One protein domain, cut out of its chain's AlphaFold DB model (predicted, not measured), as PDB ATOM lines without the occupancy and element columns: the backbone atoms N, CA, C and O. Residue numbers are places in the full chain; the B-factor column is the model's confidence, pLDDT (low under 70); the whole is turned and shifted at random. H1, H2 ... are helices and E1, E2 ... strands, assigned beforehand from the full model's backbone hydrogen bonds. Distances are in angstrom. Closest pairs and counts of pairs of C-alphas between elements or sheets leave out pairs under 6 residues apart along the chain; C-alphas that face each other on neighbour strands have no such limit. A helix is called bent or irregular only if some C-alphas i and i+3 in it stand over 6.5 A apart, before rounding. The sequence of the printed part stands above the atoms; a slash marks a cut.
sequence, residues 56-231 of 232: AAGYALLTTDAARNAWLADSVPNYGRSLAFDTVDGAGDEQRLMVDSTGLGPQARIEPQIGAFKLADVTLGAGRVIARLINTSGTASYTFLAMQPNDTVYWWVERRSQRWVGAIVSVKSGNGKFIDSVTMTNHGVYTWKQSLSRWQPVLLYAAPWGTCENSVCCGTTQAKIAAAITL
ATOM      1  N   ALA A  56     -40.770  44.405 -41.761       59.25
ATOM      2  CA  ALA A  56     -40.819  45.589 -40.891       59.25
ATOM      3  C   ALA A  56     -41.228  46.858 -41.667       59.25
ATOM      4  O   ALA A  56     -41.788  47.785 -41.089       59.25
ATOM      5  N   ALA A  57     -41.056  46.882 -42.996       61.84
ATOM      6  CA  ALA A  57     -41.608  47.948 -43.831       61.84
ATOM      7  C   ALA A  57     -43.146  47.997 -43.759       61.84
ATOM      8  O   ALA A  57     -43.721  49.079 -43.720       61.84
ATOM      9  N   GLY A  58     -43.813  46.838 -43.664       64.19
ATOM     10  CA  GLY A  58     -45.265  46.761 -43.478       64.19
ATOM     11  C   GLY A  58     -45.720  47.330 -42.132       64.19
ATOM     12  O   GLY A  58     -46.790  47.924 -42.053       64.19
ATOM     13  N   TYR A  59     -44.881  47.225 -41.099       69.75
ATOM     14  CA  TYR A  59     -45.141  47.804 -39.781       69.75
ATOM     15  C   TYR A  59     -45.115  49.332 -39.782       69.75
ATOM     16  O   TYR A  59     -45.980  49.966 -39.183       69.75
ATOM     17  N   ALA A  60     -44.156  49.930 -40.495       68.56
ATOM     18  CA  ALA A  60     -44.038  51.382 -40.618       68.56
ATOM     19  C   ALA A  60     -45.255  52.027 -41.310       68.56
ATOM     20  O   ALA A  60     -45.532  53.206 -41.100       68.56
ATOM     21  N   LEU A  61     -46.000  51.249 -42.105       71.62
ATOM     22  CA  LEU A  61     -47.230  51.680 -42.771       71.62
ATOM     23  C   LEU A  61     -48.470  51.607 -41.865       71.62
ATOM     24  O   LEU A  61     -49.527  52.120 -42.232       71.62
ATOM     25  N   LEU A  62     -48.373  50.989 -40.684       78.56
ATOM     26  CA  LEU A  62     -49.490  50.882 -39.750       78.56
ATOM     27  C   LEU A  62     -49.686  52.210 -39.019       78.56
ATOM     28  O   LEU A  62     -48.904  52.604 -38.154       78.56
ATOM     29  N   THR A  63     -50.767  52.905 -39.352       78.44
ATOM     30  CA  THR A  63     -51.035  54.248 -38.827       78.44
ATOM     31  C   THR A  63     -51.694  54.229 -37.449       78.44
ATOM     32  O   THR A  63     -51.468  55.148 -36.664       78.44
ATOM     33  N   THR A  64     -52.433  53.171 -37.098       85.75
ATOM     34  CA  THR A  64     -53.142  53.061 -35.813       85.75
ATOM     35  C   THR A  64     -52.398  52.191 -34.805       85.75
ATOM     36  O   THR A  64     -51.729  51.217 -35.165       85.75
ATOM     37  N   ASP A  65     -52.548  52.506 -33.517       84.81
ATOM     38  CA  ASP A  65     -52.001  51.668 -32.445       84.81
ATOM     39  C   ASP A  65     -52.648  50.282 -32.425       84.81
ATOM     40  O   ASP A  65     -51.961  49.298 -32.184       84.81
ATOM     41  N   ALA A  66     -53.941  50.169 -32.748       87.00
ATOM     42  CA  ALA A  66     -54.629  48.881 -32.821       87.00
ATOM     43  C   ALA A  66     -54.007  47.951 -33.877       87.00
ATOM     44  O   ALA A  66     -53.710  46.793 -33.577       87.00
ATOM     45  N   ALA A  67     -53.746  48.463 -35.087       87.56
ATOM     46  CA  ALA A  67     -53.126  47.682 -36.151       87.56
ATOM     47  C   ALA A  67     -51.689  47.280 -35.792       87.56
ATOM     48  O   ALA A  67     -51.323  46.114 -35.936       87.56
ATOM     49  N   ARG A  68     -50.895  48.210 -35.236       87.06
ATOM     50  CA  ARG A  68     -49.544  47.906 -34.730       87.06
ATOM     51  C   ARG A  68     -49.568  46.847 -33.641       87.06
ATOM     52  O   ARG A  68     -48.785  45.908 -33.670       87.06
ATOM     53  N   ASN A  69     -50.498  46.961 -32.704       87.62
ATOM     54  CA  ASN A  69     -50.642  46.046 -31.583       87.62
ATOM     55  C   ASN A  69     -51.043  44.630 -32.011       87.62
ATOM     56  O   ASN A  69     -50.636  43.673 -31.348       87.62
ATOM     57  N   ALA A  70     -51.845  44.499 -33.070       88.62
ATOM     58  CA  ALA A  70     -52.176  43.214 -33.676       88.62
ATOM     59  C   ALA A  70     -50.963  42.628 -34.413       88.62
ATOM     60  O   ALA A  70     -50.604  41.476 -34.187       88.62
ATOM     61  N   TRP A  71     -50.277  43.451 -35.209       89.44
ATOM     62  CA  TRP A  71     -49.067  43.044 -35.918       89.44
ATOM     63  C   TRP A  71     -47.953  42.598 -34.969       89.44
ATOM     64  O   TRP A  71     -47.312  41.585 -35.221       89.44
ATOM     65  N   LEU A  72     -47.745  43.301 -33.848       90.88
ATOM     66  CA  LEU A  72     -46.741  42.918 -32.852       90.88
ATOM     67  C   LEU A  72     -47.007  41.501 -32.343       90.88
ATOM     68  O   LEU A  72     -46.090  40.689 -32.312       90.88
ATOM     69  N   ALA A  73     -48.257  41.193 -31.992       90.06
ATOM     70  CA  ALA A  73     -48.639  39.884 -31.469       90.06
ATOM     71  C   ALA A  73     -48.446  38.747 -32.487       90.06
ATOM     72  O   ALA A  73     -48.066  37.646 -32.100       90.06
ATOM     73  N   ASP A  74     -48.682  39.010 -33.771       87.94
ATOM     74  CA  ASP A  74     -48.575  37.999 -34.827       87.94
ATOM     75  C   ASP A  74     -47.137  37.837 -35.351       87.94
ATOM     76  O   ASP A  74     -46.596  36.734 -35.467       87.94
ATOM     77  N   SER A  75     -46.475  38.952 -35.646       89.62
ATOM     78  CA  SER A  75     -45.251  38.948 -36.440       89.62
ATOM     79  C   SER A  75     -43.968  38.938 -35.598       89.62
ATOM     80  O   SER A  75     -42.984  38.313 -36.002       89.62
ATOM     81  N   VAL A  76     -43.954  39.551 -34.405       92.12
ATOM     82  CA  VAL A  76     -42.751  39.572 -33.541       92.12
ATOM     83  C   VAL A  76     -42.336  38.171 -33.082       92.12
ATOM     84  O   VAL A  76     -41.140  37.880 -33.154       92.12
ATOM     85  N   PRO A  77     -43.242  37.261 -32.675       93.31
ATOM     86  CA  PRO A  77     -42.852  35.895 -32.337       93.31
ATOM     87  C   PRO A  77     -42.172  35.153 -33.487       93.31
ATOM     88  O   PRO A  77     -41.144  34.506 -33.290       93.31
ATOM     89  N   ASN A  78     -42.706  35.274 -34.703       91.38
ATOM     90  CA  ASN A  78     -42.126  34.639 -35.887       91.38
ATOM     91  C   ASN A  78     -40.748  35.217 -36.219       91.38
ATOM     92  O   ASN A  78     -39.817  34.472 -36.531       91.38
ATOM     93  N   TYR A  79     -40.590  36.529 -36.068       90.94
ATOM     94  CA  TYR A  79     -39.299  37.181 -36.213       90.94
ATOM     95  C   TYR A  79     -38.277  36.710 -35.201       90.94
ATOM     96  O   TYR A  79     -37.182  36.300 -35.578       90.94
ATOM     97  N   GLY A  80     -38.634  36.764 -33.920       93.50
ATOM     98  CA  GLY A  80     -37.739  36.413 -32.837       93.50
ATOM     99  C   GLY A  80     -37.232  34.983 -32.991       93.50
ATOM    100  O   GLY A  80     -36.047  34.743 -32.798       93.50
ATOM    101  N   ARG A  81     -38.077  34.050 -33.452       94.19
ATOM    102  CA  ARG A  81     -37.676  32.658 -33.735       94.19
ATOM    103  C   ARG A  81     -36.632  32.530 -34.849       94.19
ATOM    104  O   ARG A  81     -35.908  31.543 -34.874       94.19
ATOM    105  N   SER A  82     -36.551  33.499 -35.760       92.19
ATOM    106  CA  SER A  82     -35.559  33.515 -36.847       92.19
ATOM    107  C   SER A  82     -34.194  34.084 -36.438       92.19
ATOM    108  O   SER A  82     -33.245  34.021 -37.220       92.19
ATOM    109  N   LEU A  83     -34.087  34.660 -35.237       92.75
ATOM    110  CA  LEU A  83     -32.877  35.319 -34.756       92.75
ATOM    111  C   LEU A  83     -31.998  34.378 -33.931       92.75
ATOM    112  O   LEU A  83     -32.475  33.449 -33.282       92.75
ATOM    113  N   ALA A  84     -30.699  34.677 -33.921       93.19
ATOM    114  CA  ALA A  84     -29.745  34.085 -32.996       93.19
ATOM    115  C   ALA A  84     -29.592  34.973 -31.753       93.19
ATOM    116  O   ALA A  84     -29.485  36.202 -31.862       93.19
ATOM    117  N   PHE A  85     -29.553  34.337 -30.587       92.06
ATOM    118  CA  PHE A  85     -29.388  34.987 -29.291       92.06
ATOM    119  C   PHE A  85     -28.107  34.499 -28.631       92.06
ATOM    120  O   PHE A  85     -27.687  33.363 -28.853       92.06
ATOM    121  N   ASP A  86     -27.481  35.388 -27.877       89.94
ATOM    122  CA  ASP A  86     -26.270  35.101 -27.136       89.94
ATOM    123  C   ASP A  86     -26.641  34.356 -25.853       89.94
ATOM    124  O   ASP A  86     -27.321  34.903 -24.982       89.94
ATOM    125  N   THR A  87     -26.251  33.086 -25.786       89.38
ATOM    126  CA  THR A  87     -26.515  32.197 -24.649       89.38
ATOM    127  C   THR A  87     -25.303  32.057 -23.733       89.38
ATOM    128  O   THR A  87     -25.335  31.223 -22.834       89.38
ATOM    129  N   VAL A  88     -24.207  32.774 -24.004       83.88
ATOM    130  CA  VAL A  88     -22.974  32.665 -23.219       83.88
ATOM    131  C   VAL A  88     -23.162  33.360 -21.872       83.88
ATOM    132  O   VAL A  88     -23.719  34.460 -21.794       83.88
ATOM    133  N   ASP A  89     -22.666  32.724 -20.811       75.75
ATOM    134  CA  ASP A  89     -22.655  33.305 -19.471       75.75
ATOM    135  C   ASP A  89     -21.943  34.665 -19.486       75.75
ATOM    136  O   ASP A  89     -20.844  34.820 -20.021       75.75
ATOM    137  N   GLY A  90     -22.601  35.677 -18.923       75.38
ATOM    138  CA  GLY A  90     -22.117  37.056 -18.936       75.38
ATOM    139  C   GLY A  90     -22.493  37.867 -20.181       75.38
ATOM    140  O   GLY A  90     -22.236  39.065 -20.195       75.38
ATOM    141  N   ALA A  91     -23.129  37.295 -21.210       76.94
ATOM    142  CA  ALA A  91     -23.803  38.087 -22.250       76.94
ATOM    143  C   ALA A  91     -25.239  38.459 -21.844       76.94
ATOM    144  O   ALA A  91     -25.735  39.537 -22.181       76.94
ATOM    145  N   GLY A  92     -25.898  37.554 -21.123       81.81
ATOM    146  CA  GLY A  92     -27.215  37.735 -20.528       81.81
ATOM    147  C   GLY A  92     -27.167  37.821 -19.005       81.81
ATOM    148  O   GLY A  92     -26.134  38.112 -18.406       81.81
ATOM    149  N   ASP A  93     -28.314  37.551 -18.396       83.12
ATOM    150  CA  ASP A  93     -28.508  37.476 -16.949       83.12
ATOM    151  C   ASP A  93     -29.646  36.491 -16.653       83.12
ATOM    152  O   ASP A  93     -30.571  36.343 -17.456       83.12
ATOM    153  N   GLU A  94     -29.587  35.810 -15.514       86.88
ATOM    154  CA  GLU A  94     -30.612  34.877 -15.059       86.88
ATOM    155  C   GLU A  94     -30.895  35.112 -13.571       86.88
ATOM    156  O   GLU A  94     -30.053  34.887 -12.706       86.88
ATOM    157  N   GLN A  95     -32.113  35.555 -13.260       87.12
ATOM    158  CA  GLN A  95     -32.517  35.875 -11.892       87.12
ATOM    159  C   GLN A  95     -34.023  35.728 -11.675       87.12
ATOM    160  O   GLN A  95     -34.807  35.596 -12.618       87.12
ATOM    161  N   ARG A  96     -34.450  35.774 -10.411       88.00
ATOM    162  CA  ARG A  96     -35.873  35.853 -10.070       88.00
ATOM    163  C   ARG A  96     -36.382  37.271 -10.285       88.00
ATOM    164  O   ARG A  96     -35.844  38.213  -9.714       88.00
ATOM    165  N   LEU A  97     -37.450  37.414 -11.063       86.38
ATOM    166  CA  LEU A  97     -38.060  38.716 -11.333       86.38
ATOM    167  C   LEU A  97     -38.761  39.244 -10.079       86.38
ATOM    168  O   LEU A  97     -39.556  38.525  -9.487       86.38
ATOM    169  N   MET A  98     -38.528  40.492  -9.677       83.31
ATOM    170  CA  MET A  98     -39.273  41.096  -8.562       83.31
ATOM    171  C   MET A  98     -40.719  41.390  -8.978       83.31
ATOM    172  O   MET A  98     -40.946  41.977 -10.032       83.31
ATOM    173  N   VAL A  99     -41.704  40.993  -8.172       79.56
ATOM    174  CA  VAL A  99     -43.128  41.311  -8.414       79.56
ATOM    175  C   VAL A  99     -43.492  42.645  -7.766       79.56
ATOM    176  O   VAL A  99     -44.207  43.449  -8.357       79.56
ATOM    177  N   ASP A 100     -42.951  42.888  -6.578       76.12
ATOM    178  CA  ASP A 100     -43.088  44.110  -5.796       76.12
ATOM    179  C   ASP A 100     -41.879  44.238  -4.844       76.12
ATOM    180  O   ASP A 100     -40.856  43.573  -5.023       76.12
ATOM    181  N   SER A 101     -41.968  45.113  -3.837       70.31
ATOM    182  CA  SER A 101     -40.889  45.336  -2.868       70.31
ATOM    183  C   SER A 101     -40.645  44.170  -1.902       70.31
ATOM    184  O   SER A 101     -39.692  44.229  -1.129       70.31
ATOM    185  N   THR A 102     -41.503  43.146  -1.879       72.44
ATOM    186  CA  THR A 102     -41.453  42.054  -0.894       72.44
ATOM    187  C   THR A 102     -41.491  40.657  -1.523       72.44
ATOM    188  O   THR A 102     -41.165  39.679  -0.851       72.44
ATOM    189  N   GLY A 103     -41.853  40.543  -2.800       80.44
ATOM    190  CA  GLY A 103     -42.127  39.290  -3.488       80.44
ATOM    191  C   GLY A 103     -41.212  39.028  -4.680       80.44
ATOM    192  O   GLY A 103     -41.042  39.858  -5.577       80.44
ATOM    193  N   LEU A 104     -40.682  37.803  -4.731       85.88
ATOM    194  CA  LEU A 104     -39.974  37.271  -5.892       85.88
ATOM    195  C   LEU A 104     -40.927  36.449  -6.763       85.88
ATOM    196  O   LEU A 104     -41.543  35.483  -6.312       85.88
ATOM    197  N   GLY A 105     -40.986  36.803  -8.035       88.06
ATOM    198  CA  GLY A 105     -41.682  36.106  -9.105       88.06
ATOM    199  C   GLY A 105     -40.878  34.928  -9.669       88.06
ATOM    200  O   GLY A 105     -40.062  34.324  -8.949       88.06
ATOM    201  N   PRO A 106     -41.131  34.553 -10.939       92.69
ATOM    202  CA  PRO A 106     -40.468  33.418 -11.564       92.69
ATOM    203  C   PRO A 106     -38.978  33.673 -11.797       92.69
ATOM    204  O   PRO A 106     -38.539  34.815 -11.934       92.69
ATOM    205  N   GLN A 107     -38.222  32.578 -11.895       93.25
ATOM    206  CA  GLN A 107     -36.885  32.594 -12.475       93.25
ATOM    207  C   GLN A 107     -37.002  32.931 -13.965       93.25
ATOM    208  O   GLN A 107     -37.810  32.331 -14.682       93.25
ATOM    209  N   ALA A 108     -36.220  33.902 -14.424       91.50
ATOM    210  CA  ALA A 108     -36.172  34.280 -15.820       91.50
ATOM    211  C   ALA A 108     -34.743  34.557 -16.277       91.50
ATOM    212  O   ALA A 108     -33.933  35.109 -15.533       91.50
ATOM    213  N   ARG A 109     -34.473  34.224 -17.538       91.31
ATOM    214  CA  ARG A 109     -33.203  34.489 -18.216       91.31
ATOM    215  C   ARG A 109     -33.389  35.472 -19.367       91.31
ATOM    216  O   ARG A 109     -34.349  35.322 -20.126       91.31
ATOM    217  N   ILE A 110     -32.471  36.429 -19.529       90.69
ATOM    218  CA  ILE A 110     -32.297  37.174 -20.785       90.69
ATOM    219  C   ILE A 110     -31.219  36.569 -21.630       90.69
ATOM    220  O   ILE A 110     -30.140  36.249 -21.146       90.69
ATOM    221  N   GLU A 111     -31.472  36.621 -22.927       91.56
ATOM    222  CA  GLU A 111     -30.464  36.377 -23.937       91.56
ATOM    223  C   GLU A 111     -30.567  37.504 -24.981       91.56
ATOM    224  O   GLU A 111     -31.605  37.632 -25.652       91.56
ATOM    225  N   PRO A 112     -29.554  38.384 -25.105       90.50
ATOM    226  CA  PRO A 112     -29.562  39.442 -26.106       90.50
ATOM    227  C   PRO A 112     -29.441  38.863 -27.511       90.50
ATOM    228  O   PRO A 112     -28.833  37.821 -27.734       90.50
ATOM    229  N   GLN A 113     -29.980  39.560 -28.505       91.50
ATOM    230  CA  GLN A 113     -29.735  39.203 -29.894       91.50
ATOM    231  C   GLN A 113     -28.252  39.439 -30.225       91.50
ATOM    232  O   GLN A 113     -27.719  40.532 -29.998       91.50
ATOM    233  N   ILE A 114     -27.601  38.442 -30.828       88.62
ATOM    234  CA  ILE A 114     -26.192  38.542 -31.227       88.62
ATOM    235  C   ILE A 114     -25.996  39.760 -32.135       88.62
ATOM    236  O   ILE A 114     -26.727  39.974 -33.109       88.62
ATOM    237  N   GLY A 115     -25.000  40.582 -31.790       84.81
ATOM    238  CA  GLY A 115     -24.623  41.774 -32.547       84.81
ATOM    239  C   GLY A 115     -25.590  42.957 -32.429       84.81
ATOM    240  O   GLY A 115     -25.307  44.005 -33.009       84.81
ATOM    241  N   ALA A 116     -26.685  42.858 -31.663       84.56
ATOM    242  CA  ALA A 116     -27.632  43.967 -31.517       84.56
ATOM    243  C   ALA A 116     -26.999  45.216 -30.881       84.56
ATOM    244  O   ALA A 116     -27.403  46.337 -31.182       84.56
ATOM    245  N   PHE A 117     -25.947  45.049 -30.077       81.50
ATOM    246  CA  PHE A 117     -25.182  46.159 -29.507       81.50
ATOM    247  C   PHE A 117     -24.418  46.971 -30.564       81.50
ATOM    248  O   PHE A 117     -23.989  48.077 -30.279       81.50
ATOM    249  N   LYS A 118     -24.229  46.462 -31.786       83.88
ATOM    250  CA  LYS A 118     -23.550  47.186 -32.877       83.88
ATOM    251  C   LYS A 118     -24.513  47.978 -33.758       83.88
ATOM    252  O   LYS A 118     -24.077  48.664 -34.677       83.88
ATOM    253  N   LEU A 119     -25.817  47.856 -33.522       83.38
ATOM    254  CA  LEU A 119     -26.821  48.481 -34.369       83.38
ATOM    255  C   LEU A 119     -26.828  49.998 -34.178       83.38
ATOM    256  O   LEU A 119     -26.763  50.495 -33.052       83.38
ATOM    257  N   ALA A 120     -26.932  50.707 -35.300       85.31
ATOM    258  CA  ALA A 120     -27.125  52.147 -35.327       85.31
ATOM    259  C   ALA A 120     -28.574  52.514 -34.977       85.31
ATOM    260  O   ALA A 120     -29.507  51.766 -35.288       85.31
ATOM    261  N   ASP A 121     -28.766  53.710 -34.420       86.44
ATOM    262  CA  ASP A 121     -30.067  54.250 -34.013       86.44
ATOM    263  C   ASP A 121     -31.119  54.183 -35.121       86.44
ATOM    264  O   ASP A 121     -32.265  53.841 -34.861       86.44
ATOM    265  N   VAL A 122     -30.739  54.457 -36.373       85.44
ATOM    266  CA  VAL A 122     -31.658  54.371 -37.519       85.44
ATOM    267  C   VAL A 122     -32.176  52.945 -37.739       85.44
ATOM    268  O   VAL A 122     -33.346  52.749 -38.050       85.44
ATOM    269  N   THR A 123     -31.328  51.936 -37.521       84.12
ATOM    270  CA  THR A 123     -31.705  50.523 -37.674       84.12
ATOM    271  C   THR A 123     -32.563  50.045 -36.509       84.12
ATOM    272  O   THR A 123     -33.523  49.313 -36.720       84.12
ATOM    273  N   LEU A 124     -32.240  50.470 -35.286       85.56
ATOM    274  CA  LEU A 124     -33.057  50.188 -34.103       85.56
ATOM    275  C   LEU A 124     -34.419  50.889 -34.193       85.56
ATOM    276  O   LEU A 124     -35.447  50.303 -33.870       85.56
ATOM    277  N   GLY A 125     -34.437  52.130 -34.681       87.94
ATOM    278  CA  GLY A 125     -35.639  52.948 -34.802       87.94
ATOM    279  C   GLY A 125     -36.660  52.387 -35.787       87.94
ATOM    280  O   GLY A 125     -37.855  52.559 -35.566       87.94
ATOM    281  N   ALA A 126     -36.204  51.653 -36.806       86.25
ATOM    282  CA  ALA A 126     -37.064  50.946 -37.755       86.25
ATOM    283  C   ALA A 126     -37.835  49.762 -37.139       86.25
ATOM    284  O   ALA A 126     -38.721  49.211 -37.791       86.25
ATOM    285  N   GLY A 127     -37.518  49.378 -35.900       89.00
ATOM    286  CA  GLY A 127     -38.188  48.291 -35.209       89.00
ATOM    287  C   GLY A 127     -37.399  46.988 -35.253       89.00
ATOM    288  O   GLY A 127     -37.076  46.465 -36.325       89.00
ATOM    289  N   ARG A 128     -37.075  46.438 -34.079       91.12
ATOM    290  CA  ARG A 128     -36.292  45.208 -33.979       91.12
ATOM    291  C   ARG A 128     -36.463  44.463 -32.659       91.12
ATOM    292  O   ARG A 128     -36.529  45.082 -31.607       91.12
ATOM    293  N   VAL A 129     -36.402  43.130 -32.699       92.50
ATOM    294  CA  VAL A 129     -36.144  42.315 -31.505       92.50
ATOM    295  C   VAL A 129     -34.675  42.456 -31.111       92.50
ATOM    296  O   VAL A 129     -33.795  42.194 -31.928       92.50
ATOM    297  N   ILE A 130     -34.417  42.851 -29.867       91.44
ATOM    298  CA  ILE A 130     -33.067  43.057 -29.317       91.44
ATOM    299  C   ILE A 130     -32.663  42.002 -28.289       91.44
ATOM    300  O   ILE A 130     -31.477  41.903 -27.970       91.44
ATOM    301  N   ALA A 131     -33.628  41.229 -27.787       92.94
ATOM    302  CA  ALA A 131     -33.424  40.134 -26.849       92.94
ATOM    303  C   ALA A 131     -34.656  39.228 -26.761       92.94
ATOM    304  O   ALA A 131     -35.747  39.580 -27.224       92.94
ATOM    305  N   ARG A 132     -34.478  38.078 -26.114       95.12
ATOM    306  CA  ARG A 132     -35.568  37.246 -25.607       95.12
ATOM    307  C   ARG A 132     -35.457  37.090 -24.097       95.12
ATOM    308  O   ARG A 132     -34.355  37.085 -23.557       95.12
ATOM    309  N   LEU A 133     -36.606  36.946 -23.451       94.44
ATOM    310  CA  LEU A 133     -36.733  36.613 -22.043       94.44
ATOM    311  C   LEU A 133     -37.389  35.247 -21.945       94.44
ATOM    312  O   LEU A 133     -38.401  34.995 -22.600       94.44
ATOM    313  N   ILE A 134     -36.824  34.379 -21.126       95.75
ATOM    314  CA  ILE A 134     -37.283  33.007 -20.957       95.75
ATOM    315  C   ILE A 134     -37.717  32.862 -19.509       95.75
ATOM    316  O   ILE A 134     -36.892  32.998 -18.611       95.75
ATOM    317  N   ASN A 135     -38.999  32.589 -19.278       95.31
ATOM    318  CA  ASN A 135     -39.472  32.146 -17.977       95.31
ATOM    319  C   ASN A 135     -39.059  30.683 -17.803       95.31
ATOM    320  O   ASN A 135     -39.623  29.807 -18.460       95.31
ATOM    321  N   THR A 136     -38.087  30.419 -16.937       96.19
ATOM    322  CA  THR A 136     -37.615  29.057 -16.648       96.19
ATOM    323  C   THR A 136     -38.420  28.394 -15.528       96.19
ATOM    324  O   THR A 136     -38.228  27.214 -15.239       96.19
ATOM    325  N   SER A 137     -39.369  29.114 -14.915       93.88
ATOM    326  CA  SER A 137     -40.313  28.540 -13.961       93.88
ATOM    327  C   SER A 137     -41.405  27.736 -14.663       93.88
ATOM    328  O   SER A 137     -42.104  28.235 -15.547       93.88
ATOM    329  N   GLY A 138     -41.620  26.508 -14.187       93.25
ATOM    330  CA  GLY A 138     -42.690  25.637 -14.667       93.25
ATOM    331  C   GLY A 138     -44.081  25.944 -14.113       93.25
ATOM    332  O   GLY A 138     -45.059  25.404 -14.623       93.25
ATOM    333  N   THR A 139     -44.191  26.803 -13.096       93.62
ATOM    334  CA  THR A 139     -45.458  27.040 -12.380       93.62
ATOM    335  C   THR A 139     -45.816  28.511 -12.214       93.62
ATOM    336  O   THR A 139     -47.000  28.840 -12.199       93.62
ATOM    337  N   ALA A 140     -44.834  29.409 -12.109       92.88
ATOM    338  CA  ALA A 140     -45.088  30.821 -11.855       92.88
ATOM    339  C   ALA A 140     -45.175  31.630 -13.156       92.88
ATOM    340  O   ALA A 140     -44.323  31.513 -14.039       92.88
ATOM    341  N   SER A 141     -46.200  32.473 -13.263       92.56
ATOM    342  CA  SER A 141     -46.325  33.496 -14.303       92.56
ATOM    343  C   SER A 141     -45.748  34.834 -13.828       92.56
ATOM    344  O   SER A 141     -45.533  35.062 -12.637       92.56
ATOM    345  N   TYR A 142     -45.504  35.737 -14.773       90.19
ATOM    346  CA  TYR A 142     -45.157  37.129 -14.516       90.19
ATOM    347  C   TYR A 142     -46.020  38.035 -15.393       90.19
ATOM    348  O   TYR A 142     -45.654  38.409 -16.512       90.19
ATOM    349  N   THR A 143     -47.208  38.358 -14.879       87.12
ATOM    350  CA  THR A 143     -48.255  39.096 -15.602       87.12
ATOM    351  C   THR A 143     -47.777  40.454 -16.105       87.12
ATOM    352  O   THR A 143     -48.189  40.865 -17.186       87.12
ATOM    353  N   PHE A 144     -46.867  41.116 -15.379       84.69
ATOM    354  CA  PHE A 144     -46.328  42.420 -15.768       84.69
ATOM    355  C   PHE A 144     -45.684  42.399 -17.165       84.69
ATOM    356  O   PHE A 144     -45.930  43.294 -17.965       84.69
ATOM    357  N   LEU A 145     -44.930  41.344 -17.498       86.88
ATOM    358  CA  LEU A 145     -44.330  41.158 -18.831       86.88
ATOM    359  C   LEU A 145     -45.141  40.208 -19.721       86.88
ATOM    360  O   LEU A 145     -44.637  39.742 -20.741       86.88
ATOM    361  N   ALA A 146     -46.378  39.890 -19.328       87.81
ATOM    362  CA  ALA A 146     -47.226  38.894 -19.977       87.81
ATOM    363  C   ALA A 146     -46.545  37.520 -20.171       87.81
ATOM    364  O   ALA A 146     -46.833  36.807 -21.133       87.81
ATOM    365  N   MET A 147     -45.649  37.134 -19.253       91.25
ATOM    366  CA  MET A 147     -44.912  35.869 -19.313       91.25
ATOM    367  C   MET A 147     -45.676  34.768 -18.580       91.25
ATOM    368  O   MET A 147     -45.915  34.856 -17.376       91.25
ATOM    369  N   GLN A 148     -46.031  33.695 -19.281       94.62
ATOM    370  CA  GLN A 148     -46.602  32.492 -18.659       94.62
ATOM    371  C   GLN A 148     -45.500  31.544 -18.150       94.62
ATOM    372  O   GLN A 148     -44.328  31.757 -18.474       94.62
ATOM    373  N   PRO A 149     -45.823  30.491 -17.374       95.75
ATOM    374  CA  PRO A 149     -44.841  29.468 -17.011       95.75
ATOM    375  C   PRO A 149     -44.234  28.812 -18.259       95.75
ATOM    376  O   PRO A 149     -44.961  28.558 -19.227       95.75
ATOM    377  N   ASN A 150     -42.926  28.540 -18.264       96.25
ATOM    378  CA  ASN A 150     -42.177  28.001 -19.413       96.25
ATOM    379  C   ASN A 150     -42.394  28.786 -20.722       96.25
ATOM    380  O   ASN A 150     -42.526  28.202 -21.800       96.25
ATOM    381  N   ASP A 151     -42.574  30.100 -20.635       95.94
ATOM    382  CA  ASP A 151     -42.806  30.955 -21.794       95.94
ATOM    383  C   ASP A 151     -41.520  31.630 -22.272       95.94
ATOM    384  O   ASP A 151     -40.581  31.847 -21.511       95.94
ATOM    385  N   THR A 152     -41.498  31.991 -23.550       96.31
ATOM    386  CA  THR A 152     -40.498  32.893 -24.117       96.31
ATOM    387  C   THR A 152     -41.218  34.140 -24.597       96.31
ATOM    388  O   THR A 152     -42.205  34.058 -25.324       96.31
ATOM    389  N   VAL A 153     -40.720  35.307 -24.224       95.69
ATOM    390  CA  VAL A 153     -41.170  36.581 -24.783       95.69
ATOM    391  C   VAL A 153     -40.012  37.230 -25.533       95.69
ATOM    392  O   VAL A 153     -38.848  37.090 -25.157       95.69
ATOM    393  N   TYR A 154     -40.312  37.947 -26.606       95.19
ATOM    394  CA  TYR A 154     -39.330  38.741 -27.336       95.19
ATOM    395  C   TYR A 154     -39.452  40.206 -26.958       95.19
ATOM    396  O   TYR A 154     -40.560  40.742 -26.890       95.19
ATOM    397  N   TRP A 155     -38.305  40.854 -26.758       93.75
ATOM    398  CA  TRP A 155     -38.231  42.288 -26.536       93.75
ATOM    399  C   TRP A 155     -37.975  43.006 -27.853       93.75
ATOM    400  O   TRP A 155     -36.864  42.998 -28.385       93.75
ATOM    401  N   TRP A 156     -39.033  43.611 -28.376       93.19
ATOM    402  CA  TRP A 156     -39.028  44.499 -29.525       93.19
ATOM    403  C   TRP A 156     -38.802  45.948 -29.091       93.19
ATOM    404  O   TRP A 156     -39.395  46.396 -28.114       93.19
ATOM    405  N   VAL A 157     -37.993  46.696 -29.833       91.56
ATOM    406  CA  VAL A 157     -37.823  48.145 -29.677       91.56
ATOM    407  C   VAL A 157     -37.983  48.838 -31.016       91.56
ATOM    408  O   VAL A 157     -37.585  48.304 -32.045       91.56
ATOM    409  N   GLU A 158     -38.557  50.032 -31.003       91.25
ATOM    410  CA  GLU A 158     -38.743  50.878 -32.180       91.25
ATOM    411  C   GLU A 158     -38.709  52.358 -31.790       91.25
ATOM    412  O   GLU A 158     -38.836  52.712 -30.614       91.25
ATOM    413  N   ARG A 159     -38.621  53.239 -32.788       89.44
ATOM    414  CA  ARG A 159     -38.789  54.678 -32.593       89.44
ATOM    415  C   ARG A 159     -40.110  55.132 -33.204       89.44
ATOM    416  O   ARG A 159     -40.293  55.086 -34.417       89.44
ATOM    417  N   ARG A 160     -41.016  55.639 -32.363       86.06
ATOM    418  CA  ARG A 160     -42.263  56.291 -32.785       86.06
ATOM    419  C   ARG A 160     -42.094  57.798 -32.677       86.06
ATOM    420  O   ARG A 160     -42.014  58.355 -31.580       86.06
ATOM    421  N   SER A 161     -42.018  58.462 -33.826       85.25
ATOM    422  CA  SER A 161     -41.720  59.894 -33.913       85.25
ATOM    423  C   SER A 161     -40.391  60.228 -33.208       85.25
ATOM    424  O   SER A 161     -39.319  59.918 -33.720       85.25
ATOM    425  N   GLN A 162     -40.437  60.817 -32.011       86.25
ATOM    426  CA  GLN A 162     -39.257  61.200 -31.227       86.25
ATOM    427  C   GLN A 162     -39.092  60.389 -29.935       86.25
ATOM    428  O   GLN A 162     -38.274  60.742 -29.092       86.25
ATOM    429  N   ARG A 163     -39.868  59.314 -29.755       89.56
ATOM    430  CA  ARG A 163     -39.835  58.484 -28.547       89.56
ATOM    431  C   ARG A 163     -39.481  57.048 -28.894       89.56
ATOM    432  O   ARG A 163     -39.956  56.515 -29.897       89.56
ATOM    433  N   TRP A 164     -38.667  56.428 -28.053       90.69
ATOM    434  CA  TRP A 164     -38.435  54.996 -28.124       90.69
ATOM    435  C   TRP A 164     -39.573  54.255 -27.428       90.69
ATOM    436  O   TRP A 164     -40.041  54.658 -26.362       90.69
ATOM    437  N   VAL A 165     -40.025  53.175 -28.053       90.88
ATOM    438  CA  VAL A 165     -41.076  52.299 -27.543       90.88
ATOM    439  C   VAL A 165     -40.523  50.885 -27.491       90.88
ATOM    440  O   VAL A 165     -39.898  50.424 -28.444       90.88
ATOM    441  N   GLY A 166     -40.750  50.213 -26.369       91.06
ATOM    442  CA  GLY A 166     -40.473  48.803 -26.167       91.06
ATOM    443  C   GLY A 166     -41.771  48.005 -26.126       91.06
ATOM    444  O   GLY A 166     -42.777  48.460 -25.586       91.06
ATOM    445  N   ALA A 167     -41.742  46.800 -26.681       92.31
ATOM    446  CA  ALA A 167     -42.810  45.825 -26.563       92.31
ATOM    447  C   ALA A 167     -42.239  44.468 -26.147       92.31
ATOM    448  O   ALA A 167     -41.258  43.996 -26.719       92.31
ATOM    449  N   ILE A 168     -42.876  43.834 -25.172       93.25
ATOM    450  CA  ILE A 168     -42.607  42.465 -24.748       93.25
ATOM    451  C   ILE A 168     -43.759  41.604 -25.244       93.25
ATOM    452  O   ILE A 168     -44.921  41.845 -24.899       93.25
ATOM    453  N   VAL A 169     -43.438  40.637 -26.101       94.25
ATOM    454  CA  VAL A 169     -44.432  39.849 -26.838       94.25
ATOM    455  C   VAL A 169     -44.187  38.361 -26.626       94.25
ATOM    456  O   VAL A 169     -43.117  37.860 -26.965       94.25
ATOM    457  N   SER A 170     -45.182  37.657 -26.089       95.12
ATOM    458  CA  SER A 170     -45.129  36.209 -25.848       95.12
ATOM    459  C   SER A 170     -45.176  35.391 -27.133       95.12
ATOM    460  O   SER A 170     -45.843  35.754 -28.101       95.12
ATOM    461  N   VAL A 171     -44.479  34.250 -27.133       94.44
ATOM    462  CA  VAL A 171     -44.554  33.263 -28.218       94.44
ATOM    463  C   VAL A 171     -45.820  32.416 -28.179       94.44
ATOM    464  O   VAL A 171     -46.138  31.773 -29.182       94.44
ATOM    465  N   LYS A 172     -46.522  32.378 -27.043       91.25
ATOM    466  CA  LYS A 172     -47.777  31.641 -26.889       91.25
ATOM    467  C   LYS A 172     -48.932  32.529 -27.344       91.25
ATOM    468  O   LYS A 172     -49.132  33.631 -26.836       91.25
ATOM    469  N   SER A 173     -49.700  32.043 -28.315       82.38
ATOM    470  CA  SER A 173     -50.842  32.777 -28.865       82.38
ATOM    471  C   SER A 173     -51.871  33.105 -27.787       82.38
ATOM    472  O   SER A 173     -52.157  32.267 -26.934       82.38
ATOM    473  N   GLY A 174     -52.477  34.288 -27.865       79.06
ATOM    474  CA  GLY A 174     -53.517  34.715 -26.924       79.06
ATOM    475  C   GLY A 174     -52.980  35.253 -25.598       79.06
ATOM    476  O   GLY A 174     -53.751  35.826 -24.830       79.06
ATOM    477  N   ASN A 175     -51.671  35.153 -25.347       81.44
ATOM    478  CA  ASN A 175     -51.062  35.898 -24.259       81.44
ATOM    479  C   ASN A 175     -51.050  37.397 -24.567       81.44
ATOM    480  O   ASN A 175     -50.992  37.832 -25.722       81.44
ATOM    481  N   GLY A 176     -51.112  38.187 -23.498       80.88
ATOM    482  CA  GLY A 176     -50.990  39.633 -23.580       80.88
ATOM    483  C   GLY A 176     -49.629  40.079 -24.118       80.88
ATOM    484  O   GLY A 176     -48.726  39.293 -24.406       80.88
ATOM    485  N   LYS A 177     -49.481  41.393 -24.220       87.38
ATOM    486  CA  LYS A 177     -48.212  42.056 -24.502       87.38
ATOM    487  C   LYS A 177     -48.067  43.221 -23.547       87.38
ATOM    488  O   LYS A 177     -49.064  43.847 -23.187       87.38
ATOM    489  N   PHE A 178     -46.835  43.520 -23.187       88.81
ATOM    490  CA  PHE A 178     -46.505  44.729 -22.453       88.81
ATOM    491  C   PHE A 178     -45.892  45.721 -23.434       88.81
ATOM    492  O   PHE A 178     -44.976  45.360 -24.167       88.81
ATOM    493  N   ILE A 179     -46.422  46.940 -23.502       89.88
ATOM    494  CA  ILE A 179     -45.900  48.006 -24.364       89.88
ATOM    495  C   ILE A 179     -45.710  49.240 -23.501       89.88
ATOM    496  O   ILE A 179     -46.646  49.660 -22.824       89.88
ATOM    497  N   ASP A 180     -44.525  49.830 -23.572       88.44
ATOM    498  CA  ASP A 180     -44.197  51.042 -22.837       88.44
ATOM    499  C   ASP A 180     -43.123  51.859 -23.566       88.44
ATOM    500  O   ASP A 180     -42.436  51.384 -24.473       88.44
ATOM    501  N   SER A 181     -42.979  53.117 -23.171       87.06
ATOM    502  CA  SER A 181     -41.811  53.917 -23.494       87.06
ATOM    503  C   SER A 181     -40.535  53.318 -22.894       87.06
ATOM    504  O   SER A 181     -40.511  52.791 -21.781       87.06
ATOM    505  N   VAL A 182     -39.447  53.417 -23.649       86.81
ATOM    506  CA  VAL A 182     -38.106  53.062 -23.180       86.81
ATOM    507  C   VAL A 182     -37.184  54.254 -23.398       86.81
ATOM    508  O   VAL A 182     -37.417  55.083 -24.274       86.81
ATOM    509  N   THR A 183     -36.134  54.357 -22.602       84.88
ATOM    510  CA  THR A 183     -35.042  55.303 -22.811       84.88
ATOM    511  C   THR A 183     -33.854  54.535 -23.360       84.88
ATOM    512  O   THR A 183     -33.531  53.454 -22.868       84.88
ATOM    513  N   MET A 184     -33.218  55.091 -24.390       83.62
ATOM    514  CA  MET A 184     -31.980  54.551 -24.931       83.62
ATOM    515  C   MET A 184     -30.801  55.388 -24.437       83.62
ATOM    516  O   MET A 184     -30.731  56.584 -24.723       83.62
ATOM    517  N   THR A 185     -29.868  54.755 -23.739       80.25
ATOM    518  CA  THR A 185     -28.613  55.360 -23.294       80.25
ATOM    519  C   THR A 185     -27.479  54.879 -24.187       80.25
ATOM    520  O   THR A 185     -27.278  53.681 -24.395       80.25
ATOM    521  N   ASN A 186     -26.713  55.822 -24.735       74.25
ATOM    522  CA  ASN A 186     -25.506  55.499 -25.483       74.25
ATOM    523  C   ASN A 186     -24.324  55.379 -24.512       74.25
ATOM    524  O   ASN A 186     -23.912  56.363 -23.906       74.25
ATOM    525  N   HIS A 187     -23.771  54.174 -24.378       67.94
ATOM    526  CA  HIS A 187     -22.680  53.874 -23.444       67.94
ATOM    527  C   HIS A 187     -21.266  54.063 -24.028       67.94
ATOM    528  O   HIS A 187     -20.304  53.491 -23.514       67.94
ATOM    529  N   GLY A 188     -21.105  54.854 -25.097       65.50
ATOM    530  CA  GLY A 188     -19.816  54.986 -25.782       65.50
ATOM    531  C   GLY A 188     -19.439  53.700 -26.526       65.50
ATOM    532  O   GLY A 188     -20.315  52.888 -26.818       65.50
ATOM    533  N   VAL A 189     -18.159  53.527 -26.882       64.06
ATOM    534  CA  VAL A 189     -17.647  52.515 -27.838       64.06
ATOM    535  C   VAL A 189     -17.822  51.067 -27.351       64.06
ATOM    536  O   VAL A 189     -16.862  50.376 -27.035       64.06
ATOM    537  N   TYR A 190     -19.065  50.585 -27.319       64.44
ATOM    538  CA  TYR A 190     -19.433  49.197 -27.036       64.44
ATOM    539  C   TYR A 190     -18.837  48.639 -25.734       64.44
ATOM    540  O   TYR A 190     -18.597  47.435 -25.656       64.44
ATOM    541  N   THR A 191     -18.616  49.509 -24.735       65.19
ATOM    542  CA  THR A 191     -18.031  49.181 -23.419       65.19
ATOM    543  C   THR A 191     -18.673  47.933 -22.832       65.19
ATOM    544  O   THR A 191     -17.994  47.015 -22.390       65.19
ATOM    545  N   TRP A 192     -19.994  47.865 -22.961       65.00
ATOM    546  CA  TRP A 192     -20.800  46.704 -22.650       65.00
ATOM    547  C   TRP A 192     -21.249  46.105 -23.985       65.00
ATOM    548  O   TRP A 192     -22.114  46.656 -24.670       65.00
ATOM    549  N   LYS A 193     -20.651  44.979 -24.397       71.19
ATOM    550  CA  LYS A 193     -21.021  44.244 -25.631       71.19
ATOM    551  C   LYS A 193     -22.418  43.596 -25.549       71.19
ATOM    552  O   LYS A 193     -22.784  42.785 -26.393       71.19
ATOM    553  N   GLN A 194     -23.215  43.973 -24.556       70.31
ATOM    554  CA  GLN A 194     -24.575  43.518 -24.322       70.31
ATOM    555  C   GLN A 194     -25.542  44.577 -24.863       70.31
ATOM    556  O   GLN A 194     -25.548  45.720 -24.402       70.31
ATOM    557  N   SER A 195     -26.383  44.220 -25.838       68.12
ATOM    558  CA  SER A 195     -27.337  45.155 -26.470       68.12
ATOM    559  C   SER A 195     -28.309  45.792 -25.479       68.12
ATOM    560  O   SER A 195     -28.812  46.887 -25.721       68.12
ATOM    561  N   LEU A 196     -28.542  45.098 -24.371       72.38
ATOM    562  CA  LEU A 196     -29.504  45.418 -23.328       72.38
ATOM    563  C   LEU A 196     -29.072  46.548 -22.415       72.38
ATOM    564  O   LEU A 196     -29.929  47.306 -21.975       72.38
ATOM    565  N   SER A 197     -27.762  46.720 -22.231       69.44
ATOM    566  CA  SER A 197     -27.194  47.803 -21.420       69.44
ATOM    567  C   SER A 197     -27.721  49.176 -21.832       69.44
ATOM    568  O   SER A 197     -27.877  50.055 -20.999       69.44
ATOM    569  N   ARG A 198     -28.079  49.335 -23.111       74.94
ATOM    570  CA  ARG A 198     -28.574  50.579 -23.700       74.94
ATOM    571  C   ARG A 198     -30.017  50.915 -23.356       74.94
ATOM    572  O   ARG A 198     -30.423  52.029 -23.665       74.94
ATOM    573  N   TRP A 199     -30.811  50.001 -22.803       75.56
ATOM    574  CA  TRP A 199     -32.260  50.180 -22.708       75.56
ATOM    575  C   TRP A 199     -32.732  50.237 -21.264       75.56
ATOM    576  O   TRP A 199     -32.581  49.289 -20.500       75.56
ATOM    577  N   GLN A 200     -33.378  51.346 -20.918       70.44
ATOM    578  CA  GLN A 200     -34.037  51.544 -19.635       70.44
ATOM    579  C   GLN A 200     -35.544  51.684 -19.862       70.44
ATOM    580  O   GLN A 200     -35.996  52.704 -20.385       70.44
ATOM    581  N   PRO A 201     -36.342  50.671 -19.514       65.00
ATOM    582  CA  PRO A 201     -37.791  50.788 -19.564       65.00
ATOM    583  C   PRO A 201     -38.285  51.836 -18.561       65.00
ATOM    584  O   PRO A 201     -37.821  51.871 -17.424       65.00
ATOM    585  N   VAL A 202     -39.212  52.704 -18.983       58.84
ATOM    586  CA  VAL A 202     -39.637  53.871 -18.188       58.84
ATOM    587  C   VAL A 202     -40.498  53.464 -16.988       58.84
ATOM    588  O   VAL A 202     -40.339  54.046 -15.917       58.84
ATOM    589  N   LEU A 203     -41.370  52.457 -17.122       49.69
ATOM    590  CA  LEU A 203     -42.233  51.988 -16.026       49.69
ATOM    591  C   LEU A 203     -41.677  50.795 -15.239       49.69
ATOM    592  O   LEU A 203     -42.290  50.377 -14.256       49.69
ATOM    593  N   LEU A 204     -40.517  50.250 -15.611       53.62
ATOM    594  CA  LEU A 204     -39.868  49.189 -14.837       53.62
ATOM    595  C   LEU A 204     -39.114  49.803 -13.643       53.62
ATOM    596  O   LEU A 204     -37.891  49.901 -13.622       53.62
ATOM    597  N   TYR A 205     -39.871  50.205 -12.615       45.47
ATOM    598  CA  TYR A 205     -39.345  50.503 -11.272       45.47
ATOM    599  C   TYR A 205     -38.636  49.291 -10.649       45.47
ATOM    600  O   TYR A 205     -37.729  49.448  -9.836       45.47
ATOM    601  N   ALA A 206     -39.007  48.084 -11.071       46.62
ATOM    602  CA  ALA A 206     -38.184  46.899 -10.933       46.62
ATOM    603  C   ALA A 206     -37.292  46.836 -12.170       46.62
ATOM    604  O   ALA A 206     -37.736  46.336 -13.192       46.62
ATOM    605  N   ALA A 207     -36.073  47.377 -12.118       52.53
ATOM    606  CA  ALA A 207     -35.072  47.089 -13.140       52.53
ATOM    607  C   ALA A 207     -34.783  45.585 -13.032       52.53
ATOM    608  O   ALA A 207     -34.048  45.207 -12.118       52.53
ATOM    609  N   PRO A 208     -35.395  44.708 -13.856       51.84
ATOM    610  CA  PRO A 208     -35.251  43.288 -13.611       51.84
ATOM    611  C   PRO A 208     -33.813  42.897 -13.900       51.84
ATOM    612  O   PRO A 208     -33.309  42.022 -13.229       51.84
ATOM    613  N   TRP A 209     -33.142  43.602 -14.821       59.47
ATOM    614  CA  TRP A 209     -31.781  43.324 -15.245       59.47
ATOM    615  C   TRP A 209     -30.977  44.618 -15.352       59.47
ATOM    616  O   TRP A 209     -31.171  45.425 -16.260       59.47
ATOM    617  N   GLY A 210     -30.083  44.830 -14.387       53.09
ATOM    618  CA  GLY A 210     -29.056  45.865 -14.442       53.09
ATOM    619  C   GLY A 210     -27.834  45.321 -15.172       53.09
ATOM    620  O   GLY A 210     -26.889  44.869 -14.539       53.09
ATOM    621  N   THR A 211     -27.838  45.327 -16.503       49.91
ATOM    622  CA  THR A 211     -26.798  44.663 -17.315       49.91
ATOM    623  C   THR A 211     -25.534  45.523 -17.485       49.91
ATOM    624  O   THR A 211     -25.010  45.675 -18.584       49.91
ATOM    625  N   CYS A 212     -25.079  46.177 -16.419       53.53
ATOM    626  CA  CYS A 212     -23.930  47.087 -16.471       53.53
ATOM    627  C   CYS A 212     -22.909  46.788 -15.380       53.53
ATOM    628  O   CYS A 212     -22.301  47.721 -14.861       53.53
ATOM    629  N   GLU A 213     -22.770  45.516 -14.996       50.19
ATOM    630  CA  GLU A 213     -21.798  45.050 -13.995       50.19
ATOM    631  C   GLU A 213     -21.803  45.896 -12.708       50.19
ATOM    632  O   GLU A 213     -20.758  46.288 -12.196       50.19
ATOM    633  N   ASN A 214     -22.989  46.252 -12.201       45.78
ATOM    634  CA  ASN A 214     -23.153  47.135 -11.036       45.78
ATOM    635  C   ASN A 214     -22.497  48.530 -11.166       45.78
ATOM    636  O   ASN A 214     -22.370  49.252 -10.176       45.78
ATOM    637  N   SER A 215     -22.101  48.955 -12.368       47.88
ATOM    638  CA  SER A 215     -21.592  50.304 -12.593       47.88
ATOM    639  C   SER A 215     -22.711  51.337 -12.418       47.88
ATOM    640  O   SER A 215     -23.839  51.182 -12.892       47.88
ATOM    641  N   VAL A 216     -22.375  52.440 -11.747       45.94
ATOM    642  CA  VAL A 216     -23.274  53.564 -11.405       45.94
ATOM    643  C   VAL A 216     -23.932  54.202 -12.648       45.94
ATOM    644  O   VAL A 216     -24.910  54.943 -12.544       45.94
ATOM    645  N   CYS A 217     -23.427  53.895 -13.845       43.50
ATOM    646  CA  CYS A 217     -23.819  54.491 -15.118       43.50
ATOM    647  C   CYS A 217     -25.191  54.048 -15.653       43.50
ATOM    648  O   CYS A 217     -25.739  54.745 -16.504       43.50
ATOM    649  N   CYS A 218     -25.769  52.941 -15.175       47.28
ATOM    650  CA  CYS A 218     -27.056  52.433 -15.681       47.28
ATOM    651  C   CYS A 218     -28.263  52.796 -14.817       47.28
ATOM    652  O   CYS A 218     -29.296  52.130 -14.851       47.28
ATOM    653  N   GLY A 219     -28.165  53.933 -14.132       42.22
ATOM    654  CA  GLY A 219     -29.236  54.479 -13.320       42.22
ATOM    655  C   GLY A 219     -29.173  53.920 -11.907       42.22
ATOM    656  O   GLY A 219     -29.168  52.719 -11.667       42.22
ATOM    657  N   THR A 220     -29.159  54.836 -10.950       39.78
ATOM    658  CA  THR A 220     -29.158  54.641  -9.496       39.78
ATOM    659  C   THR A 220     -30.371  53.870  -8.944       39.78
ATOM    660  O   THR A 220     -30.727  54.061  -7.788       39.78
ATOM    661  N   THR A 221     -31.082  53.058  -9.724       44.00
ATOM    662  CA  THR A 221     -32.362  52.471  -9.306       44.00
ATOM    663  C   THR A 221     -32.172  51.399  -8.230       44.00
ATOM    664  O   THR A 221     -32.935  51.390  -7.270       44.00
ATOM    665  N   GLN A 222     -31.095  50.603  -8.273       39.22
ATOM    666  CA  GLN A 222     -30.763  49.701  -7.154       39.22
ATOM    667  C   GLN A 222     -30.435  50.473  -5.861       39.22
ATOM    668  O   GLN A 222     -30.923  50.120  -4.789       39.22
ATOM    669  N   ALA A 223     -29.694  51.584  -5.952       33.16
ATOM    670  CA  ALA A 223     -29.371  52.422  -4.792       33.16
ATOM    671  C   ALA A 223     -30.580  53.223  -4.265       33.16
ATOM    672  O   ALA A 223     -30.699  53.446  -3.062       33.16
ATOM    673  N   LYS A 224     -31.513  53.628  -5.137       32.44
ATOM    674  CA  LYS A 224     -32.749  54.322  -4.743       32.44
ATOM    675  C   LYS A 224     -33.745  53.395  -4.051       32.44
ATOM    676  O   LYS A 224     -34.467  53.864  -3.181       32.44
ATOM    677  N   ILE A 225     -33.746  52.099  -4.370       35.19
ATOM    678  CA  ILE A 225     -34.521  51.101  -3.621       35.19
ATOM    679  C   ILE A 225     -33.912  50.907  -2.225       35.19
ATOM    680  O   ILE A 225     -34.643  50.982  -1.244       35.19
ATOM    681  N   ALA A 226     -32.583  50.795  -2.098       29.81
ATOM    682  CA  ALA A 226     -31.932  50.727  -0.785       29.81
ATOM    683  C   ALA A 226     -32.184  51.987   0.076       29.81
ATOM    684  O   ALA A 226     -32.508  51.870   1.255       29.81
ATOM    685  N   ALA A 227     -32.132  53.184  -0.518       28.25
ATOM    686  CA  ALA A 227     -32.388  54.444   0.186       28.25
ATOM    687  C   ALA A 227     -33.873  54.668   0.543       28.25
ATOM    688  O   ALA A 227     -34.168  55.265   1.576       28.25
ATOM    689  N   ALA A 228     -34.816  54.169  -0.264       30.58
ATOM    690  CA  ALA A 228     -36.246  54.206   0.058       30.58
ATOM    691  C   ALA A 228     -36.645  53.177   1.137       30.58
ATOM    692  O   ALA A 228     -37.677  53.342   1.782       30.58
ATOM    693  N   ILE A 229     -35.820  52.144   1.352       35.56
ATOM    694  CA  ILE A 229     -35.996  51.122   2.395       35.56
ATOM    695  C   ILE A 229     -35.466  51.593   3.765       35.56
ATOM    696  O   ILE A 229     -35.927  51.098   4.784       35.56
ATOM    697  N   THR A 230     -34.558  52.577   3.835       27.64
ATOM    698  CA  THR A 230     -34.025  53.093   5.123       27.64
ATOM    699  C   THR A 230     -34.849  54.243   5.734       27.64
ATOM    700  O   THR A 230     -34.505  54.748   6.797       27.64
ATOM    701  N   LEU A 231     -35.937  54.679   5.086       29.75
ATOM    702  CA  LEU A 231     -36.799  55.779   5.555       29.75
ATOM    703  C   LEU A 231     -38.264  55.349   5.753       29.75
ATOM    704  O   LEU A 231     -39.187  56.091   5.406       29.75
TER     705      LEU A 231
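Overview. This is residues 56 to 231 of the 232 residues of an uncharacterized protein of Gemmatirosa kalamazoonesis (UniProt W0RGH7). One antiparallel sheet of seven strands curls round like part of a barrel, left open between its edge strands E1 and E7; the kinked helix H2 packs across the outer side of the curl, over E3 to E6. H1 and H5 lie toward opposite ends of the longest axis, with short H3 and H4 by the sheet. The printed part has 176 residues with five named helices and seven named strands, in the chain order H1 H2 E1 E2 H3 E3 E4 E5 E6 H4 E7 H5. Across the sheet the order is E1 E2 E3 E4 E5 E6 E7. The class is mixed, and the whole is compact, with a radius of gyration of the C-alphas of 15.8 A and spans of 49 by 41 by 33 A.

Along the chain. E1 is residues 93 to 98, 14.1 A long, beginning at C-alpha 93 (-28.508, 37.476, -16.949). E2 is residues 104 to 112, 22.8 A, and bends by 56 degrees at residue 107. E3 is residues 128 to 135, 20.9 A; E4 is residues 152 to 160, 25.0 A; E5 is residues 163 to 170, 23.1 A. E6, residues 177 to 184, 20.5 A, bends by 57 degrees at residue 181. E7 is residues 199 to 201. H2, residues 65 to 81, is 23.8 A long, with a kink of 37 degrees near residue 74; it is only just irregular, C-alphas 74 and 77 being 6.6 A apart. H1 is residues 56 to 60, H3 121 to 125 and H4 195 to 198. H5, residues 221 to 229, 12.3 A, ends at C-alpha 229 (-35.996, 51.122, 2.395).

Arrangement. The sheet is strongly twisted. E3 E4 E5 E6 form a meander, each strand the antiparallel neighbour of the one before. Within hydrogen-bond range are N 95 and O 108 of the hairpin E1 and E2, 2.9 A; N 134 and O 109 of E3 and E2, 2.8 A; N 130 and O 155 of the hairpin E3 and E4, 2.9 A; N 156 and O 167 of the hairpin E4 and E5, 2.8 A; N 166 and O 180 of the hairpin E5 and E6, 2.8 A; and N 183 and O 200 of E6 and E7, 2.8 A. H2 is on one face of the sheet, making two layers, at a height of 8.4 A over the sheet, and runs across the strands, at 84 degrees to E6 on the local plane. Its closest C-alphas to E4 are Gly 80 and Tyr 154, 6.2 A. H1 and H2 are close but not clearly touching, Tyr 59 and Arg 68 being closest at 6.7 A between C-alphas. H3 is on the sheet, over none of its strands, but only just, with 2 of its C-alphas falling on E4 and 2 on E5; H4 stands at the sheet's level. H5 is not on the sheet. Every O i to N i+4 pair is within hydrogen-bond range in H1, H3 and H5, and 11 of 13 in H2; H4 is too short for such a pair.

Size, cuts and confidence. The C-alphas farthest apart, of Gly 58 and Leu 231, are 50.6 A apart. The printed part has no cut. The links H2 to E1, E3 to E4 and E7 to H5 are long. The mean pLDDT of the printed part is 78.2; it is under 70 in residues 56 to 60, 187 to 192, 195, 197 and 201 to 231.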